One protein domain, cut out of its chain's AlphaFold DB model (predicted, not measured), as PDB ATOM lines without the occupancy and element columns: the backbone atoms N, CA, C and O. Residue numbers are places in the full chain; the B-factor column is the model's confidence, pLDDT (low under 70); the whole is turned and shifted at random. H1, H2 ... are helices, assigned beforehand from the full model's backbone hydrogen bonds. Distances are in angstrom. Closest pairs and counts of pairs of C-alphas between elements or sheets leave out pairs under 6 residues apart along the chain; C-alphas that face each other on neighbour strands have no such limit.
ATOM      1  N   GLN A 114     159.672 167.491 255.581       91.56
ATOM      2  CA  GLN A 114     158.359 167.215 256.180       91.56
ATOM      3  C   GLN A 114     158.435 166.284 257.407       91.56
ATOM      4  O   GLN A 114     157.706 166.498 258.377       91.56
ATOM      5  N   ASP A 115     159.349 165.312 257.414       93.88
ATOM      6  CA  ASP A 115     159.577 164.410 258.554       93.88
ATOM      7  C   ASP A 115     160.097 165.164 259.790       93.88
ATOM      8  O   ASP A 115     159.718 164.862 260.920       93.88
ATOM      9  N   THR A 116     160.889 166.223 259.591       93.94
ATOM     10  CA  THR A 116     161.351 167.106 260.677       93.94
ATOM     11  C   THR A 116     160.174 167.865 261.297       93.94
ATOM     12  O   THR A 116     160.094 168.002 262.517       93.94
ATOM     13  N   ILE A 117     159.220 168.310 260.470       93.94
ATOM     14  CA  ILE A 117     157.990 168.992 260.913       93.94
ATOM     15  C   ILE A 117     157.077 168.024 261.687       93.94
ATOM     16  O   ILE A 117     156.456 168.423 262.674       93.94
ATOM     17  N   ILE A 118     157.016 166.751 261.277       94.94
ATOM     18  CA  ILE A 118     156.278 165.690 261.981       94.94
ATOM     19  C   ILE A 118     156.923 165.403 263.344       94.94
ATOM     20  O   ILE A 118     156.245 165.533 264.361       94.94
ATOM     21  N   ASN A 119     158.233 165.135 263.385       95.81
ATOM     22  CA  ASN A 119     158.968 164.871 264.629       95.81
ATOM     23  C   ASN A 119     158.833 166.031 265.629       95.81
ATOM     24  O   ASN A 119     158.562 165.812 266.809       95.81
ATOM     25  N   MET A 120     158.940 167.279 265.156       95.56
ATOM     26  CA  MET A 120     158.670 168.462 265.978       95.56
ATOM     27  C   MET A 120     157.235 168.466 266.527       95.56
ATOM     28  O   MET A 120     157.047 168.702 267.717       95.56
ATOM     29  N   ARG A 121     156.209 168.185 265.711       95.75
ATOM     30  CA  ARG A 121     154.805 168.146 266.168       95.75
ATOM     31  C   ARG A 121     154.552 167.067 267.221       95.75
ATOM     32  O   ARG A 121     153.939 167.370 268.245       95.75
ATOM     33  N   ASP A 122     155.066 165.857 267.026       96.38
ATOM     34  CA  ASP A 122     154.971 164.790 268.030       96.38
ATOM     35  C   ASP A 122     155.743 165.145 269.312       96.38
ATOM     36  O   ASP A 122     155.295 164.840 270.423       96.38
ATOM     37  N   LYS A 123     156.840 165.904 269.198       95.69
ATOM     38  CA  LYS A 123     157.553 166.454 270.353       95.69
ATOM     39  C   LYS A 123     156.752 167.537 271.088       95.69
ATOM     40  O   LYS A 123     156.662 167.465 272.312       95.69
ATOM     41  N   LEU A 124     156.101 168.485 270.398       95.44
ATOM     42  CA  LEU A 124     155.176 169.451 271.029       95.44
ATOM     43  C   LEU A 124     154.052 168.734 271.788       95.44
ATOM     44  O   LEU A 124     153.746 169.094 272.928       95.44
ATOM     45  N   LYS A 125     153.483 167.694 271.175       96.00
ATOM     46  CA  LYS A 125     152.440 166.847 271.759       96.00
ATOM     47  C   LYS A 125     152.928 166.128 273.017       96.00
ATOM     48  O   LYS A 125     152.261 166.167 274.048       96.00
ATOM     49  N   SER A 126     154.136 165.559 272.976       96.62
ATOM     50  CA  SER A 126     154.807 164.955 274.137       96.62
ATOM     51  C   SER A 126     155.109 165.961 275.259       96.62
ATOM     52  O   SER A 126     155.158 165.565 276.423       96.62
ATOM     53  N   LEU A 127     155.277 167.248 274.938       95.06
ATOM     54  CA  LEU A 127     155.449 168.346 275.900       95.06
ATOM     55  C   LEU A 127     154.114 168.916 276.436       95.06
ATOM     56  O   LEU A 127     154.133 169.806 277.291       95.06
ATOM     57  N   GLY A 128     152.970 168.407 275.964       95.69
ATOM     58  CA  GLY A 128     151.629 168.805 276.402       95.69
ATOM     59  C   GLY A 128     151.020 169.998 275.656       95.69
ATOM     60  O   GLY A 128     150.041 170.568 276.137       95.69
ATOM     61  N   PHE A 129     151.568 170.391 274.502       94.44
ATOM     62  CA  PHE A 129     150.974 171.415 273.637       94.44
ATOM     63  C   PHE A 129     150.073 170.784 272.568       94.44
ATOM     64  O   PHE A 129     150.333 169.682 272.096       94.44
ATOM     65  N   ASN A 130     149.031 171.508 272.148       93.12
ATOM     66  CA  ASN A 130     148.197 171.116 271.009       93.12
ATOM     67  C   ASN A 130     148.982 171.308 269.701       93.12
ATOM     68  O   ASN A 130     149.153 172.439 269.246       93.12
ATOM     69  N   GLU A 131     149.430 170.217 269.083       89.69
ATOM     70  CA  GLU A 131     150.251 170.238 267.869       89.69
ATOM     71  C   GLU A 131     149.481 170.688 266.612       89.69
ATOM     72  O   GLU A 131     150.087 171.119 265.630       89.69
ATOM     73  N   GLN A 132     148.145 170.639 266.657       91.75
ATOM     74  CA  GLN A 132     147.255 171.061 265.568       91.75
ATOM     75  C   GLN A 132     147.038 172.586 265.536       91.75
ATOM     76  O   GLN A 132     146.523 173.113 264.555       91.75
ATOM     77  N   ALA A 133     147.431 173.306 266.595       92.12
ATOM     78  CA  ALA A 133     147.316 174.765 266.684       92.12
ATOM     79  C   ALA A 133     148.470 175.531 265.999       92.12
ATOM     80  O   ALA A 133     148.463 176.759 266.008       92.12
ATOM     81  N   TRP A 134     149.454 174.821 265.436       90.06
ATOM     82  CA  TRP A 134     150.676 175.383 264.850       90.06
ATOM     83  C   TRP A 134     150.705 175.113 263.344       90.06
ATOM     84  O   TRP A 134     150.618 173.951 262.923       90.06
ATOM     85  N   SER A 135     150.872 176.149 262.519       91.62
ATOM     86  CA  SER A 135     151.158 175.952 261.095       91.62
ATOM     87  C   SER A 135     152.553 175.341 260.902       91.62
ATOM     88  O   SER A 135     153.404 175.433 261.791       91.62
ATOM     89  N   PRO A 136     152.843 174.720 259.745       90.81
ATOM     90  CA  PRO A 136     154.181 174.198 259.480       90.81
ATOM     91  C   PRO A 136     155.273 175.280 259.526       90.81
ATOM     92  O   PRO A 136     156.386 174.983 259.953       90.81
ATOM     93  N   GLN A 137     154.954 176.540 259.191       91.25
ATOM     94  CA  GLN A 137     155.894 177.654 259.355       91.25
ATOM     95  C   GLN A 137     156.169 177.965 260.833       91.25
ATOM     96  O   GLN A 137     157.323 178.187 261.180       91.25
ATOM     97  N   ASP A 138     155.170 177.912 261.724       92.69
ATOM     98  CA  ASP A 138     155.405 178.110 263.167       92.69
ATOM     99  C   ASP A 138     156.304 177.013 263.749       92.69
ATOM    100  O   ASP A 138     157.123 177.276 264.624       92.69
ATOM    101  N   ILE A 139     156.173 175.782 263.241       93.88
ATOM    102  CA  ILE A 139     157.041 174.657 263.607       93.88
ATOM    103  C   ILE A 139     158.482 174.889 263.116       93.88
ATOM    104  O   ILE A 139     159.424 174.653 263.873       93.88
ATOM    105  N   ILE A 140     158.669 175.399 261.892       93.38
ATOM    106  CA  ILE A 140     159.987 175.771 261.343       93.38
ATOM    107  C   ILE A 140     160.607 176.940 262.127       93.38
ATOM    108  O   ILE A 140     161.783 176.884 262.483       93.38
ATOM    109  N   ASP A 141     159.836 177.981 262.440       93.50
ATOM    110  CA  ASP A 141     160.299 179.161 263.178       93.50
ATOM    111  C   ASP A 141     160.623 178.835 264.649       93.50
ATOM    112  O   ASP A 141     161.616 179.332 265.194       93.50
ATOM    113  N   LEU A 142     159.853 177.935 265.273       94.19
ATOM    114  CA  LEU A 142     160.160 177.353 266.580       94.19
ATOM    115  C   LEU A 142     161.435 176.502 266.536       94.19
ATOM    116  O   LEU A 142     162.271 176.634 267.429       94.19
ATOM    117  N   TYR A 143     161.616 175.667 265.509       94.94
ATOM    118  CA  TYR A 143     162.836 174.870 265.338       94.94
ATOM    119  C   TYR A 143     164.060 175.782 265.168       94.94
ATOM    120  O   TYR A 143     165.027 175.661 265.918       94.94
ATOM    121  N   ARG A 144     163.963 176.801 264.300       93.75
ATOM    122  CA  ARG A 144     164.983 177.849 264.110       93.75
ATOM    123  C   ARG A 144     165.347 178.539 265.430       93.75
ATOM    124  O   ARG A 144     166.519 178.821 265.685       93.75
ATOM    125  N   PHE A 145     164.364 178.777 266.299       93.81
ATOM    126  CA  PHE A 145     164.597 179.337 267.629       93.81
ATOM    127  C   PHE A 145     165.238 178.347 268.615       93.81
ATOM    128  O   PHE A 145     166.181 178.733 269.309       93.81
ATOM    129  N   ALA A 146     164.793 177.090 268.664       94.38
ATOM    130  CA  ALA A 146     165.393 176.049 269.500       94.38
ATOM    131  C   ALA A 146     166.871 175.821 269.124       94.38
ATOM    132  O   ALA A 146     167.747 175.824 269.991       94.38
ATOM    133  N   THR A 147     167.181 175.788 267.825       94.06
ATOM    134  CA  THR A 147     168.555 175.680 267.318       94.06
ATOM    135  C   THR A 147     169.408 176.898 267.670       94.06
ATOM    136  O   THR A 147     170.558 176.732 268.073       94.06
ATOM    137  N   SER A 148     168.846 178.116 267.673       92.12
ATOM    138  CA  SER A 148     169.553 179.314 268.176       92.12
ATOM    139  C   SER A 148     169.904 179.262 269.675       92.12
ATOM    140  O   SER A 148     170.687 180.079 270.156       92.12
ATOM    141  N   ARG A 149     169.339 178.297 270.414       91.44
ATOM    142  CA  ARG A 149     169.582 178.037 271.842       91.44
ATOM    143  C   ARG A 149     170.432 176.781 272.088       91.44
ATOM    144  O   ARG A 149     170.712 176.465 273.239       91.44
ATOM    145  N   GLY A 150     170.872 176.104 271.022       93.25
ATOM    146  CA  GLY A 150     171.706 174.897 271.058       93.25
ATOM    147  C   GLY A 150     170.961 173.591 270.762       93.25
ATOM    148  O   GLY A 150     171.614 172.589 270.477       93.25
ATOM    149  N   HIS A 151     169.624 173.588 270.766       93.62
ATOM    150  CA  HIS A 151     168.812 172.399 270.491       93.62
ATOM    151  C   HIS A 151     168.698 172.190 268.973       93.62
ATOM    152  O   HIS A 151     167.862 172.789 268.295       93.62
ATOM    153  N   SER A 152     169.631 171.407 268.435       91.50
ATOM    154  CA  SER A 152     169.886 171.258 266.995       91.50
ATOM    155  C   SER A 152     169.180 170.054 266.368       91.50
ATOM    156  O   SER A 152     169.179 169.937 265.149       91.50
ATOM    157  N   ASP A 153     168.573 169.198 267.192       92.88
ATOM    158  CA  ASP A 153     167.771 168.044 266.782       92.88
ATOM    159  C   ASP A 153     166.313 168.220 267.263       92.88
ATOM    160  O   ASP A 153     166.108 168.729 268.370       92.88
ATOM    161  N   PRO A 154     165.280 167.770 266.516       91.62
ATOM    162  CA  PRO A 154     163.874 167.907 266.928       91.62
ATOM    163  C   PRO A 154     163.574 167.324 268.315       91.62
ATOM    164  O   PRO A 154     162.857 167.926 269.113       91.62
ATOM    165  N   ASP A 155     164.198 166.191 268.648       93.06
ATOM    166  CA  ASP A 155     164.049 165.525 269.943       93.06
ATOM    167  C   ASP A 155     164.636 166.310 271.126       93.06
ATOM    168  O   ASP A 155     164.330 165.986 272.277       93.06
ATOM    169  N   GLN A 156     165.442 167.346 270.882       94.69
ATOM    170  CA  GLN A 156     165.986 168.223 271.925       94.69
ATOM    171  C   GLN A 156     165.045 169.378 272.288       94.69
ATOM    172  O   GLN A 156     165.291 170.041 273.294       94.69
ATOM    173  N   LEU A 157     163.964 169.619 271.531       95.00
ATOM    174  CA  LEU A 157     162.991 170.662 271.857       95.00
ATOM    175  C   LEU A 157     162.447 170.467 273.283       95.00
ATOM    176  O   LEU A 157     161.901 169.411 273.623       95.00
ATOM    177  N   THR A 158     162.560 171.506 274.110       96.19
ATOM    178  CA  THR A 158     162.068 171.508 275.492       96.19
ATOM    179  C   THR A 158     160.820 172.371 275.645       96.19
ATOM    180  O   THR A 158     160.553 173.277 274.854       96.19
ATOM    181  N   LYS A 159     160.075 172.156 276.738       95.62
ATOM    182  CA  LYS A 159     158.925 172.999 277.100       95.62
ATOM    183  C   LYS A 159     159.312 174.478 277.236       95.62
ATOM    184  O   LYS A 159     158.548 175.347 276.827       95.62
ATOM    185  N   GLN A 160     160.524 174.748 277.734       95.31
ATOM    186  CA  GLN A 160     161.064 176.099 277.881       95.31
ATOM    187  C   GLN A 160     161.279 176.791 276.529       95.31
ATOM    188  O   GLN A 160     161.121 178.004 276.451       95.31
ATOM    189  N   ASP A 161     161.619 176.061 275.465       94.44
ATOM    190  CA  ASP A 161     161.820 176.659 274.139       94.44
ATOM    191  C   ASP A 161     160.489 177.055 273.502       94.44
ATOM    192  O   ASP A 161     160.383 178.138 272.934       94.44
ATOM    193  N   VAL A 162     159.451 176.227 273.669       93.81
ATOM    194  CA  VAL A 162     158.082 176.550 273.236       93.81
ATOM    195  C   VAL A 162     157.538 177.751 274.018       93.81
ATOM    196  O   VAL A 162     157.034 178.705 273.430       93.81
ATOM    197  N   GLU A 163     157.699 177.763 275.344       94.44
ATOM    198  CA  GLU A 163     157.275 178.884 276.191       94.44
ATOM    199  C   GLU A 163     158.069 180.167 275.897       94.44
ATOM    200  O   GLU A 163     157.486 181.247 275.841       94.44
ATOM    201  N   ALA A 164     159.377 180.083 275.644       93.62
ATOM    202  CA  ALA A 164     160.194 181.240 275.272       93.62
ATOM    203  C   ALA A 164     159.985 181.698 273.815       93.62
ATOM    204  O   ALA A 164     160.329 182.831 273.493       93.62
ATOM    205  N   TYR A 165     159.426 180.856 272.939       93.62
ATOM    206  CA  TYR A 165     159.002 181.244 271.590       93.62
ATOM    207  C   TYR A 165     157.694 182.041 271.631       93.62
ATOM    208  O   TYR A 165     157.583 183.079 270.986       93.62
ATOM    209  N   LEU A 166     156.724 181.579 272.429       90.88
ATOM    210  CA  LEU A 166     155.400 182.198 272.563       90.88
ATOM    211  C   LEU A 166     155.409 183.540 273.321       90.88
ATOM    212  O   LEU A 166     154.464 184.312 273.178       90.88
ATOM    213  N   ASN A 167     156.454 183.811 274.112       89.69
ATOM    214  CA  ASN A 167     156.626 185.031 274.917       89.69
ATOM    215  C   ASN A 167     157.621 186.046 274.296       89.69
ATOM    216  O   ASN A 167     158.286 186.778 275.031       89.69
ATOM    217  N   LYS A 168     157.762 186.053 272.964       71.00
ATOM    218  CA  LYS A 168     158.583 187.012 272.198       71.00
ATOM    219  C   LYS A 168     157.826 188.274 271.787       71.00
ATOM    220  O   LYS A 168     156.599 188.177 271.571       71.00
TER     221      LYS A 168
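AT A GLANCE: This is residues 114 to 168 of the 168 residues of an uncharacterized protein of Lactobacillus kalixensis DSM 16043 (UniProt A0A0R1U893). What is the shape? Three helices make a compact, rounded body, with H2 packing on both others, about perpendicular to H1 and at a steep tilt to H3. What is printed? There are 55 residues with named helices H1, H2 and H3, all helix. The radius of gyration of the C-alphas is 9.7 A, the spans 23 by 21 by 19 A.

IN THESE COORDINATES: Where is H1? H1, residues 114 to 126, 18.4 A long, begins at C-alpha (158.359, 167.215, 256.180). Where are the others? H2 is residues 136 to 147, 16.4 A long; H3, residues 159 to 166, ends at C-alpha (155.400, 182.198, 272.563).

HOW THE PARTS SIT: How do they stand? H1 touches H2 with residues 117 to 121 alone, about perpendicular at 76 degrees, C-alphas 117 and 139 closest at 6.3 A. H2 touches H3 with residues 142 to 146 alone, at a steep tilt of 61 degrees, C-alphas 146 and 161 closest at 5.9 A. Their backbones? In each, every O i to N i+4 pair is within hydrogen-bond range.

THE WHOLE: Which link is long? H2 to H3 is. Any cut? The printed part has no cut, and no printed residue is under 70 in pLDDT.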